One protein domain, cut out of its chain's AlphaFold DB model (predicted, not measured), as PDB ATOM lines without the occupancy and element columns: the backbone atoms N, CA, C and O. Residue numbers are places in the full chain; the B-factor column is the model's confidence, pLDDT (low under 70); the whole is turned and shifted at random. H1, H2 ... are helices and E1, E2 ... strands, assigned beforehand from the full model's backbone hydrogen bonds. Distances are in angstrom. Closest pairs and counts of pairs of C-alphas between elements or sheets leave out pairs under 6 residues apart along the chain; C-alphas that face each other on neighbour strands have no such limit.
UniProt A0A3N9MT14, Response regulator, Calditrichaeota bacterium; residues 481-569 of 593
ATOM      1  N   ALA A 481      13.415  10.915 -39.543       87.81
ATOM      2  CA  ALA A 481      11.985  11.077 -39.790       87.81
ATOM      3  C   ALA A 481      11.120  10.654 -38.588       87.81
ATOM      4  O   ALA A 481      10.120  11.297 -38.288       87.81
ATOM      5  N   VAL A 482      11.506   9.596 -37.863       89.94
ATOM      6  CA  VAL A 482      10.781   9.175 -36.654       89.94
ATOM      7  C   VAL A 482      10.955  10.200 -35.533       89.94
ATOM      8  O   VAL A 482       9.977  10.546 -34.876       89.94
ATOM      9  N   ILE A 483      12.164  10.736 -35.341       90.50
ATOM     10  CA  ILE A 483      12.416  11.798 -34.352       90.50
ATOM     11  C   ILE A 483      11.593  13.051 -34.688       90.50
ATOM     12  O   ILE A 483      10.945  13.612 -33.806       90.50
ATOM     13  N   GLU A 484      11.574  13.462 -35.961       93.25
ATOM     14  CA  GLU A 484      10.765  14.588 -36.450       93.25
ATOM     15  C   GLU A 484       9.266  14.358 -36.168       93.25
ATOM     16  O   GLU A 484       8.611  15.235 -35.604       93.25
ATOM     17  N   ASN A 485       8.746  13.147 -36.412       94.50
ATOM     18  CA  ASN A 485       7.360  12.792 -36.082       94.50
ATOM     19  C   ASN A 485       7.050  12.906 -34.578       94.50
ATOM     20  O   ASN A 485       5.961  13.357 -34.215       94.50
ATOM     21  N   TYR A 486       7.972  12.521 -33.689       95.62
ATOM     22  CA  TYR A 486       7.792  12.687 -32.239       95.62
ATOM     23  C   TYR A 486       7.842  14.153 -31.801       95.62
ATOM     24  O   TYR A 486       7.048  14.562 -30.953       95.62
ATOM     25  N   ILE A 487       8.720  14.964 -32.396       96.00
ATOM     26  CA  ILE A 487       8.776  16.411 -32.142       96.00
ATOM     27  C   ILE A 487       7.457  17.074 -32.550       96.00
ATOM     28  O   ILE A 487       6.875  17.839 -31.778       96.00
ATOM     29  N   GLU A 488       6.950  16.764 -33.743       96.81
ATOM     30  CA  GLU A 488       5.654  17.263 -34.203       96.81
ATOM     31  C   GLU A 488       4.507  16.793 -33.308       96.81
ATOM     32  O   GLU A 488       3.646  17.597 -32.953       96.81
ATOM     33  N   SER A 489       4.528  15.526 -32.886       97.31
ATOM     34  CA  SER A 489       3.536  14.961 -31.962       97.31
ATOM     35  C   SER A 489       3.524  15.695 -30.625       97.31
ATOM     36  O   SER A 489       2.460  16.055 -30.122       97.31
ATOM     37  N   ALA A 490       4.701  15.964 -30.056       96.88
ATOM     38  CA  ALA A 490       4.840  16.709 -28.811       96.88
ATOM     39  C   ALA A 490       4.315  18.145 -28.948       96.88
ATOM     40  O   ALA A 490       3.583  18.623 -28.082       96.88
ATOM     41  N   ASN A 491       4.641  18.822 -30.050       97.69
ATOM     42  CA  ASN A 491       4.181  20.185 -30.314       97.69
ATOM     43  C   ASN A 491       2.669  20.263 -30.552       97.69
ATOM     44  O   ASN A 491       2.019  21.192 -30.067       97.69
ATOM     45  N   GLU A 492       2.092  19.289 -31.257       97.50
ATOM     46  CA  GLU A 492       0.643  19.183 -31.409       97.50
ATOM     47  C   GLU A 492      -0.031  18.928 -30.062       97.50
ATOM     48  O   GLU A 492      -0.991  19.620 -29.731       97.50
ATOM     49  N   LEU A 493       0.513  18.018 -29.247       97.12
ATOM     50  CA  LEU A 493      -0.012  17.726 -27.916       97.12
ATOM     51  C   LEU A 493       0.004  18.965 -27.012       97.12
ATOM     52  O   LEU A 493      -0.987  19.246 -26.338       97.12
ATOM     53  N   ILE A 494       1.105  19.724 -27.013       96.44
ATOM     54  CA  ILE A 494       1.216  20.998 -26.287       96.44
ATOM     55  C   ILE A 494       0.134  21.968 -26.766       96.44
ATOM     56  O   ILE A 494      -0.552  22.566 -25.939       96.44
ATOM     57  N   LYS A 495      -0.056  22.094 -28.085       96.25
ATOM     58  CA  LYS A 495      -1.040  23.003 -28.681       96.25
ATOM     59  C   LYS A 495      -2.477  22.641 -28.299       96.25
ATOM     60  O   LYS A 495      -3.201  23.523 -27.856       96.25
ATOM     61  N   VAL A 496      -2.887  21.377 -28.441       95.94
ATOM     62  CA  VAL A 496      -4.259  20.952 -28.093       95.94
ATOM     63  C   VAL A 496      -4.498  21.021 -26.586       95.94
ATOM     64  O   VAL A 496      -5.565  21.427 -26.139       95.94
ATOM     65  N   SER A 497      -3.483  20.709 -25.775       94.25
ATOM     66  CA  SER A 497      -3.574  20.860 -24.319       94.25
ATOM     67  C   SER A 497      -3.710  22.331 -23.916       94.25
ATOM     68  O   SER A 497      -4.411  22.636 -22.951       94.25
ATOM     69  N   ALA A 498      -3.095  23.243 -24.675       93.31
ATOM     70  CA  ALA A 498      -3.170  24.682 -24.446       93.31
ATOM     71  C   ALA A 498      -4.547  25.306 -24.771       93.31
ATOM     72  O   ALA A 498      -4.780  26.472 -24.466       93.31
ATOM     73  N   GLU A 499      -5.475  24.557 -25.378       91.56
ATOM     74  CA  GLU A 499      -6.862  25.016 -25.556       91.56
ATOM     75  C   GLU A 499      -7.634  25.024 -24.228       91.56
ATOM     76  O   GLU A 499      -8.585  25.787 -24.065       91.56
ATOM     77  N   SER A 500      -7.228  24.171 -23.282       87.56
ATOM     78  CA  SER A 500      -7.863  24.022 -21.963       87.56
ATOM     79  C   SER A 500      -6.951  24.423 -20.798       87.56
ATOM     80  O   SER A 500      -7.441  24.748 -19.719       87.56
ATOM     81  N   LEU A 501      -5.630  24.418 -20.997       86.75
ATOM     82  CA  LEU A 501      -4.624  24.889 -20.043       86.75
ATOM     83  C   LEU A 501      -3.895  26.112 -20.604       86.75
ATOM     84  O   LEU A 501      -3.744  26.258 -21.807       86.75
ATOM     85  N   GLU A 502      -3.358  26.977 -19.750       91.25
ATOM     86  CA  GLU A 502      -2.514  28.076 -20.228       91.25
ATOM     87  C   GLU A 502      -1.185  27.546 -20.800       91.25
ATOM     88  O   GLU A 502      -0.469  26.787 -20.138       91.25
ATOM     89  N   LEU A 503      -0.819  27.980 -22.013       91.94
ATOM     90  CA  LEU A 503       0.423  27.569 -22.685       91.94
ATOM     91  C   LEU A 503       1.670  27.847 -21.827       91.94
ATOM     92  O   LEU A 503       2.562  27.001 -21.731       91.94
ATOM     93  N   ASP A 504       1.717  29.006 -21.166       90.94
ATOM     94  CA  ASP A 504       2.819  29.368 -20.270       90.94
ATOM     95  C   ASP A 504       2.931  28.392 -19.091       90.94
ATOM     96  O   ASP A 504       4.038  27.976 -18.745       90.94
ATOM     97  N   ARG A 505       1.803  27.955 -18.512       91.62
ATOM     98  CA  ARG A 505       1.778  26.970 -17.419       91.62
ATOM     99  C   ARG A 505       2.314  25.619 -17.884       91.62
ATOM    100  O   ARG A 505       3.152  25.040 -17.196       91.62
ATOM    101  N   ILE A 506       1.880  25.137 -19.050       91.56
ATOM    102  CA  ILE A 506       2.388  23.891 -19.651       91.56
ATOM    103  C   ILE A 506       3.907  23.967 -19.799       91.56
ATOM    104  O   ILE A 506       4.638  23.084 -19.351       91.56
ATOM    105  N   ILE A 507       4.397  25.047 -20.402       92.06
ATOM    106  CA  ILE A 507       5.814  25.180 -20.732       92.06
ATOM    107  C   ILE A 507       6.656  25.398 -19.473       92.06
ATOM    108  O   ILE A 507       7.769  24.882 -19.398       92.06
ATOM    109  N   GLN A 508       6.123  26.055 -18.441       88.94
ATOM    110  CA  GLN A 508       6.756  26.102 -17.123       88.94
ATOM    111  C   GLN A 508       6.834  24.724 -16.457       88.94
ATOM    112  O   GLN A 508       7.878  24.409 -15.888       88.94
ATOM    113  N   LYS A 509       5.783  23.893 -16.535       90.06
ATOM    114  CA  LYS A 509       5.817  22.511 -16.016       90.06
ATOM    115  C   LYS A 509       6.889  21.692 -16.729       90.06
ATOM    116  O   LYS A 509       7.736  21.101 -16.070       90.06
ATOM    117  N   LEU A 510       6.912  21.738 -18.063       89.38
ATOM    118  CA  LEU A 510       7.916  21.041 -18.873       89.38
ATOM    119  C   LEU A 510       9.337  21.504 -18.541       89.38
ATOM    120  O   LEU A 510      10.205  20.669 -18.311       89.38
ATOM    121  N   LYS A 511       9.561  22.820 -18.424       84.50
ATOM    122  CA  LYS A 511      10.872  23.392 -18.077       84.50
ATOM    123  C   LYS A 511      11.345  23.083 -16.658       84.50
ATOM    124  O   LYS A 511      12.544  23.096 -16.408       84.50
ATOM    125  N   LYS A 512      10.427  22.831 -15.725       81.12
ATOM    126  CA  LYS A 512      10.762  22.460 -14.345       81.12
ATOM    127  C   LYS A 512      10.906  20.954 -14.153       81.12
ATOM    128  O   LYS A 512      11.417  20.544 -13.119       81.12
ATOM    129  N   ASN A 513      10.462  20.136 -15.111       80.38
ATOM    130  CA  ASN A 513      10.496  18.690 -14.959       80.38
ATOM    131  C   ASN A 513      11.879  18.127 -15.355       80.38
ATOM    132  O   ASN A 513      12.262  18.169 -16.533       80.38
ATOM    133  N   PRO A 514      12.623  17.538 -14.404       72.06
ATOM    134  CA  PRO A 514      13.961  17.013 -14.645       72.06
ATOM    135  C   PRO A 514      13.960  15.722 -15.471       72.06
ATOM    136  O   PRO A 514      15.021  15.261 -15.863       72.06
ATOM    137  N   ARG A 515      12.802  15.120 -15.763       81.31
ATOM    138  CA  ARG A 515      12.679  13.985 -16.692       81.31
ATOM    139  C   ARG A 515      12.480  14.429 -18.140       81.31
ATOM    140  O   ARG A 515      12.652  13.616 -19.039       81.31
ATOM    141  N   VAL A 516      12.145  15.702 -18.368       85.38
ATOM    142  CA  VAL A 516      11.910  16.272 -19.705       85.38
ATOM    143  C   VAL A 516      13.117  17.087 -20.166       85.38
ATOM    144  O   VAL A 516      13.731  16.764 -21.180       85.38
ATOM    145  N   MET A 517      13.524  18.101 -19.397       82.50
ATOM    146  CA  MET A 517      14.573  19.045 -19.810       82.50
ATOM    147  C   MET A 517      15.962  18.460 -20.123       82.50
ATOM    148  O   MET A 517      16.634  19.003 -21.001       82.50
ATOM    149  N   PRO A 518      16.453  17.373 -19.490       81.44
ATOM    150  CA  PRO A 518      17.709  16.772 -19.934       81.44
ATOM    151  C   PRO A 518      17.595  16.062 -21.284       81.44
ATOM    152  O   PRO A 518      18.620  15.788 -21.902       81.44
ATOM    153  N   ARG A 519      16.374  15.768 -21.740       87.50
ATOM    154  CA  ARG A 519      16.084  14.841 -22.837       87.50
ATOM    155  C   ARG A 519      15.583  15.522 -24.109       87.50
ATOM    156  O   ARG A 519      15.611  14.907 -25.172       87.50
ATOM    157  N   CYS A 520      15.155  16.781 -24.037       89.69
ATOM    158  CA  CYS A 520      14.714  17.560 -25.192       89.69
ATOM    159  C   CYS A 520      15.059  19.051 -25.067       89.69
ATOM    160  O   CYS A 520      15.449  19.535 -24.007       89.69
ATOM    161  N   GLU A 521      14.940  19.782 -26.173       90.69
ATOM    162  CA  GLU A 521      15.086  21.238 -26.216       90.69
ATOM    163  C   GLU A 521      13.723  21.892 -26.450       90.69
ATOM    164  O   GLU A 521      13.005  21.483 -27.360       90.69
ATOM    165  N   ILE A 522      13.390  22.926 -25.667       89.75
ATOM    166  CA  ILE A 522      12.165  23.719 -25.838       89.75
ATOM    167  C   ILE A 522      12.521  25.186 -26.102       89.75
ATOM    168  O   ILE A 522      12.982  25.899 -25.206       89.75
ATOM    169  N   LYS A 523      12.239  25.675 -27.314       88.50
ATOM    170  CA  LYS A 523      12.425  27.074 -27.734       88.50
ATOM    171  C   LYS A 523      11.105  27.654 -28.218       88.50
ATOM    172  O   LYS A 523      10.358  26.994 -28.925       88.50
ATOM    173  N   LYS A 524      10.821  28.912 -27.859       86.94
ATOM    174  CA  LYS A 524       9.592  29.626 -28.267       86.94
ATOM    175  C   LYS A 524       8.318  28.779 -28.073       86.94
ATOM    176  O   LYS A 524       7.477  28.714 -28.961       86.94
ATOM    177  N   TYR A 525       8.205  28.129 -26.910       89.88
ATOM    178  CA  TYR A 525       7.077  27.265 -26.530       89.88
ATOM    179  C   TYR A 525       6.920  25.966 -27.340       89.88
ATOM    180  O   TYR A 525       5.884  25.315 -27.250       89.88
ATOM    181  N   GLN A 526       7.940  25.571 -28.104       93.31
ATOM    182  CA  GLN A 526       7.930  24.364 -28.926       93.31
ATOM    183  C   GLN A 526       9.130  23.484 -28.612       93.31
ATOM    184  O   GLN A 526      10.233  23.984 -28.395       93.31
ATOM    185  N   VAL A 527       8.921  22.170 -28.626       94.94
ATOM    186  CA  VAL A 527      10.000  21.186 -28.667       94.94
ATOM    187  C   VAL A 527      10.707  21.336 -30.013       94.94
ATOM    188  O   VAL A 527      10.071  21.245 -31.062       94.94
ATOM    189  N   THR A 528      12.009  21.598 -29.992       94.12
ATOM    190  CA  THR A 528      12.837  21.778 -31.196       94.12
ATOM    191  C   THR A 528      13.796  20.628 -31.433       94.12
ATOM    192  O   THR A 528      14.246  20.444 -32.560       94.12
ATOM    193  N   ASN A 529      14.129  19.867 -30.392       91.69
ATOM    194  CA  ASN A 529      15.039  18.738 -30.510       91.69
ATOM    195  C   ASN A 529      14.779  17.688 -29.426       91.69
ATOM    196  O   ASN A 529      14.306  18.028 -28.343       91.69
ATOM    197  N   ILE A 530      15.135  16.435 -29.700       91.25
ATOM    198  CA  ILE A 530      15.099  15.318 -28.751       91.25
ATOM    199  C   ILE A 530      16.490  14.673 -28.733       91.25
ATOM    200  O   ILE A 530      17.043  14.353 -29.780       91.25
ATOM    201  N   PHE A 531      17.057  14.503 -27.539       86.38
ATOM    202  CA  PHE A 531      18.421  13.999 -27.307       86.38
ATOM    203  C   PHE A 531      18.456  12.590 -26.702       86.38
ATOM    204  O   PHE A 531      19.529  12.053 -26.445       86.38
ATOM    205  N   SER A 532      17.285  12.027 -26.439       86.62
ATOM    206  CA  SER A 532      17.049  10.755 -25.758       86.62
ATOM    207  C   SER A 532      16.095   9.905 -26.594       86.62
ATOM    208  O   SER A 532      15.764  10.268 -27.723       86.62
ATOM    209  N   LYS A 533      15.631   8.785 -26.046       87.44
ATOM    210  CA  LYS A 533      14.592   7.964 -26.672       87.44
ATOM    211  C   LYS A 533      13.307   8.768 -26.944       87.44
ATOM    212  O   LYS A 533      12.694   9.250 -25.992       87.44
ATOM    213  N   PRO A 534      12.907   8.985 -28.213       90.06
ATOM    214  CA  PRO A 534      11.791   9.868 -28.548       90.06
ATOM    215  C   PRO A 534      10.427   9.425 -28.014       90.06
ATOM    216  O   PRO A 534       9.626  10.282 -27.646       90.06
ATOM    217  N   ASP A 535      10.189   8.118 -27.933       89.50
ATOM    218  CA  ASP A 535       9.036   7.508 -27.269       89.50
ATOM    219  C   ASP A 535       9.001   7.860 -25.779       89.50
ATOM    220  O   ASP A 535       8.040   8.483 -25.322       89.50
ATOM    221  N   ASP A 536      10.092   7.590 -25.057       87.69
ATOM    222  CA  ASP A 536      10.205   7.906 -23.628       87.69
ATOM    223  C   ASP A 536      10.046   9.418 -23.376       87.69
ATOM    224  O   ASP A 536       9.376   9.839 -22.431       87.69
ATOM    225  N   VAL A 537      10.640  10.273 -24.222       89.62
ATOM    226  CA  VAL A 537      10.489  11.734 -24.111       89.62
ATOM    227  C   VAL A 537       9.040  12.157 -24.315       89.62
ATOM    228  O   VAL A 537       8.531  12.966 -23.535       89.62
ATOM    229  N   PHE A 538       8.366  11.632 -25.339       94.00
ATOM    230  CA  PHE A 538       6.968  11.955 -25.596       94.00
ATOM    231  C   PHE A 538       6.073  11.525 -24.428       94.00
ATOM    232  O   PHE A 538       5.249  12.315 -23.969       94.00
ATOM    233  N   GLU A 539       6.299  10.337 -23.863       92.19
ATOM    234  CA  GLU A 539       5.613   9.871 -22.655       92.19
ATOM    235  C   GLU A 539       5.845  10.794 -21.455       92.19
ATOM    236  O   GLU A 539       4.889  11.180 -20.781       92.19
ATOM    237  N   GLN A 540       7.089  11.214 -21.200       90.06
ATOM    238  CA  GLN A 540       7.373  12.147 -20.106       90.06
ATOM    239  C   GLN A 540       6.726  13.518 -20.330       90.06
ATOM    240  O   GLN A 540       6.268  14.131 -19.365       90.06
ATOM    241  N   ILE A 541       6.631  13.996 -21.575       93.88
ATOM    242  CA  ILE A 541       5.887  15.221 -21.901       93.88
ATOM    243  C   ILE A 541       4.409  15.037 -21.550       93.88
ATOM    244  O   ILE A 541       3.867  15.866 -20.824       93.88
ATOM    245  N   VAL A 542       3.775  13.938 -21.978       94.06
ATOM    246  CA  VAL A 542       2.375  13.633 -21.629       94.06
ATOM    247  C   VAL A 542       2.188  13.635 -20.111       94.06
ATOM    248  O   VAL A 542       1.325  14.351 -19.602       94.06
ATOM    249  N   MET A 543       3.026  12.889 -19.384       91.31
ATOM    250  CA  MET A 543       2.943  12.769 -17.925       91.31
ATOM    251  C   MET A 543       3.139  14.112 -17.219       91.31
ATOM    252  O   MET A 543       2.419  14.423 -16.274       91.31
ATOM    253  N   THR A 544       4.050  14.948 -17.715       89.81
ATOM    254  CA  THR A 544       4.293  16.284 -17.158       89.81
ATOM    255  C   THR A 544       3.112  17.221 -17.400       89.81
ATOM    256  O   THR A 544       2.750  18.001 -16.521       89.81
ATOM    257  N   ILE A 545       2.474  17.156 -18.575       91.88
ATOM    258  CA  ILE A 545       1.299  17.986 -18.873       91.88
ATOM    259  C   ILE A 545       0.149  17.637 -17.929       91.88
ATOM    260  O   ILE A 545      -0.488  18.552 -17.410       91.88
ATOM    261  N   VAL A 546      -0.079  16.352 -17.644       90.62
ATOM    262  CA  VAL A 546      -1.195  15.904 -16.789       90.62
ATOM    263  C   VAL A 546      -0.909  15.967 -15.288       90.62
ATOM    264  O   VAL A 546      -1.825  15.822 -14.482       90.62
ATOM    265  N   GLU A 547       0.342  16.189 -14.880       85.88
ATOM    266  CA  GLU A 547       0.737  16.195 -13.471       85.88
ATOM    267  C   GLU A 547      -0.011  17.273 -12.669       85.88
ATOM    268  O   GLU A 547       0.142  18.466 -12.922       85.88
ATOM    269  N   GLY A 548      -0.817  16.868 -11.685       83.31
ATOM    270  CA  GLY A 548      -1.602  17.802 -10.869       83.31
ATOM    271  C   GLY A 548      -2.828  18.400 -11.572       83.31
ATOM    272  O   GLY A 548      -3.402  19.349 -11.045       83.31
ATOM    273  N   GLU A 549      -3.227  17.869 -12.732       87.75
ATOM    274  CA  GLU A 549      -4.492  18.218 -13.390       87.75
ATOM    275  C   GLU A 549      -5.632  17.274 -12.962       87.75
ATOM    276  O   GLU A 549      -5.395  16.176 -12.453       87.75
ATOM    277  N   ASP A 550      -6.883  17.692 -13.170       87.12
ATOM    278  CA  ASP A 550      -8.057  16.875 -12.839       87.12
ATOM    279  C   ASP A 550      -8.242  15.668 -13.782       87.12
ATOM    280  O   ASP A 550      -7.681  15.601 -14.879       87.12
ATOM    281  N   SER A 551      -9.074  14.699 -13.384       87.31
ATOM    282  CA  SER A 551      -9.294  13.468 -14.158       87.31
ATOM    283  C   SER A 551      -9.848  13.710 -15.567       87.31
ATOM    284  O   SER A 551      -9.578  12.913 -16.466       87.31
ATOM    285  N   LYS A 552     -10.617  14.788 -15.791       88.56
ATOM    286  CA  LYS A 552     -11.131  15.111 -17.130       88.56
ATOM    287  C   LYS A 552      -9.986  15.558 -18.029       88.56
ATOM    288  O   LYS A 552      -9.879  15.060 -19.147       88.56
ATOM    289  N   MET A 553      -9.117  16.433 -17.525       89.25
ATOM    290  CA  MET A 553      -7.950  16.914 -18.254       89.25
ATOM    291  C   MET A 553      -6.924  15.798 -18.475       89.25
ATOM    292  O   MET A 553      -6.432  15.640 -19.589       89.25
ATOM    293  N   VAL A 554      -6.663  14.960 -17.466       88.81
ATOM    294  CA  VAL A 554      -5.787  13.782 -17.592       88.81
ATOM    295  C   VAL A 554      -6.273  12.875 -18.726       88.81
ATOM    296  O   VAL A 554      -5.507  12.556 -19.635       88.81
ATOM    297  N   ASN A 555      -7.556  12.496 -18.712       89.81
ATOM    298  CA  ASN A 555      -8.135  11.628 -19.739       89.81
ATOM    299  C   ASN A 555      -8.134  12.289 -21.120       89.81
ATOM    300  O   ASN A 555      -7.856  11.621 -22.117       89.81
ATOM    301  N   TYR A 556      -8.406  13.596 -21.185       92.69
ATOM    302  CA  TYR A 556      -8.348  14.358 -22.427       92.69
ATOM    303  C   TYR A 556      -6.939  14.331 -23.031       92.69
ATOM    304  O   TYR A 556      -6.784  13.873 -24.161       92.69
ATOM    305  N   VAL A 557      -5.908  14.731 -22.281       92.94
ATOM    306  CA  VAL A 557      -4.520  14.793 -22.775       92.94
ATOM    307  C   VAL A 557      -4.007  13.407 -23.161       92.94
ATOM    308  O   VAL A 557      -3.448  13.253 -24.245       92.94
ATOM    309  N   LYS A 558      -4.243  12.373 -22.337       92.75
ATOM    310  CA  LYS A 558      -3.858  10.993 -22.680       92.75
ATOM    311  C   LYS A 558      -4.558  10.522 -23.961       92.75
ATOM    312  O   LYS A 558      -3.915   9.949 -24.840       92.75
ATOM    313  N   SER A 559      -5.859  10.796 -24.112       93.25
ATOM    314  CA  SER A 559      -6.611  10.458 -25.329       93.25
ATOM    315  C   SER A 559      -6.075  11.187 -26.563       93.25
ATOM    316  O   SER A 559      -5.958  10.572 -27.624       93.25
ATOM    317  N   GLN A 560      -5.716  12.470 -26.438       95.75
ATOM    318  CA  GLN A 560      -5.072  13.208 -27.526       95.75
ATOM    319  C   GLN A 560      -3.714  12.602 -27.878       95.75
ATOM    320  O   GLN A 560      -3.447  12.387 -29.055       95.75
ATOM    321  N   ALA A 561      -2.900  12.233 -26.888       95.12
ATOM    322  CA  ALA A 561      -1.612  11.588 -27.125       95.12
ATOM    323  C   ALA A 561      -1.751  10.281 -27.929       95.12
ATOM    324  O   ALA A 561      -1.020  10.095 -28.899       95.12
ATOM    325  N   LEU A 562      -2.737   9.422 -27.616       94.12
ATOM    326  CA  LEU A 562      -3.022   8.222 -28.424       94.12
ATOM    327  C   LEU A 562      -3.393   8.556 -29.867       94.12
ATOM    328  O   LEU A 562      -2.871   7.940 -30.793       94.12
ATOM    329  N   LYS A 563      -4.315   9.508 -30.059       95.19
ATOM    330  CA  LYS A 563      -4.788   9.903 -31.392       95.19
ATOM    331  C   LYS A 563      -3.647  10.463 -32.233       95.19
ATOM    332  O   LYS A 563      -3.502  10.083 -33.394       95.19
ATOM    333  N   ILE A 564      -2.823  11.318 -31.631       96.31
ATOM    334  CA  ILE A 564      -1.644  11.918 -32.253       96.31
ATOM    335  C   ILE A 564      -0.659  10.820 -32.672       96.31
ATOM    336  O   ILE A 564      -0.300  10.772 -33.851       96.31
ATOM    337  N   SER A 565      -0.301   9.890 -31.777       93.12
ATOM    338  CA  SER A 565       0.593   8.769 -32.111       93.12
ATOM    339  C   SER A 565       0.034   7.892 -33.232       93.12
ATOM    340  O   SER A 565       0.732   7.622 -34.210       93.12
ATOM    341  N   GLN A 566      -1.245   7.511 -33.147       92.69
ATOM    342  CA  GLN A 566      -1.899   6.677 -34.156       92.69
ATOM    343  C   GLN A 566      -1.928   7.358 -35.531       92.69
ATOM    344  O   GLN A 566      -1.644   6.713 -36.539       92.69
ATOM    345  N   SER A 567      -2.224   8.661 -35.580       93.19
ATOM    346  CA  SER A 567      -2.280   9.431 -36.833       93.19
ATOM    347  C   SER A 567      -0.939   9.504 -37.571       93.19
ATOM    348  O   SER A 567      -0.918   9.647 -38.791       93.19
ATOM    349  N   ARG A 568       0.177   9.365 -36.843       91.44
ATOM    350  CA  ARG A 568       1.548   9.427 -37.369       91.44
ATOM    351  C   ARG A 568       2.232   8.063 -37.473       91.44
ATOM    352  O   ARG A 568       3.416   8.000 -37.792       91.44
ATOM    353  N   GLY A 569       1.506   6.975 -37.206       89.12
ATOM    354  CA  GLY A 569       2.060   5.619 -37.226       89.12
ATOM    355  C   GLY A 569       3.131   5.376 -36.157       89.12
ATOM    356  O   GLY A 569       3.994   4.522 -36.344       89.12
TER     357      GLY A 569
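This is residues 481 to 569 of the 593 residues of the protein "Response regulator" of Calditrichaeota bacterium (UniProt A0A3N9MT14). Three helices, H1, H3 and H4, form a compact bundle with their centres in a triangle: H1 and H3 run side by side the same way, and H4 folds back along both. Over the side of the H1 and H3 pair away from H4 lie the short helix H2, which crosses them steeply near their last residues, and the small strand hairpin E1 and E2, whose E2 is near H1. The printed part has 89 residues, with four named helices and two named strands in the order H1 H2 E1 E2 H3 H4; the sheet E1 - E2 is antiparallel and the class is mostly helix. The whole is compact, with a radius of gyration of the C-alphas of 11.7 A and a rounded outline of 32 by 28 by 20 A.

Start with H1, residues 481 to 497, which touches three other helices. Its residues 494 to 497 alone touch H2, residues 503 to 512, at a steep tilt of 56 degrees, opposite ways; the closest C-alphas, of Ile 494 and Ile 506, are 7.3 A apart. Further on, E1, residues 520 to 523, and E2, residues 526 to 530, form an antiparallel hairpin at 151 degrees; look for N 521 and O 529 at 2.9 A, and N 528 and O 521 at 2.8 A, within hydrogen-bond range. The closest C-alphas of H1 and E2, of Asn 491 and Gln 526, are 5.8 A apart, while H1 and E1 are apart. H3, residues 534 to 546, touches H1 at a shallow tilt of 6 degrees, the same way; the closest C-alphas, of Ala 490 and Phe 538, are 6.1 A apart. With residues 541 to 545 alone H3 touches H2 at a steep tilt of 62 degrees; the closest C-alphas, of Ile 506 and Ile 545, are 6.1 A apart. H4, residues 551 to 567, forms a helical hairpin with H3, which touches it with residues 542 to 546 alone; the C-alphas of Val 546 and Val 554, their closest, are 5.1 A apart. H4 touches H1 at a shallow tilt of 31 degrees, opposite ways, closest at the C-alphas of Ser 489 and Ile 564, 6.0 A apart; H4 and H2 are apart. In H1, H2, H3 and H4 every O i to N i+4 pair is within hydrogen-bond range.

Find C-alpha 481 at (11.985, 11.077, -39.790); from there H1 runs 24.0 A to C-alpha 497. H2 spans 14.2 A, E1 10.1 A and E2 11.5 A. H3 begins at C-alpha 534, at (11.791, 9.868, -28.548), and spans 18.5 A. H4 runs 24.1 A to C-alpha 567 at (-2.280, 9.431, -36.833).

The two C-alphas farthest apart, of Ala 481 and Asp 550, are 34.1 A apart. The printed part has no cut and no long link. Its mean pLDDT is 90.7, and no printed residue is under 70.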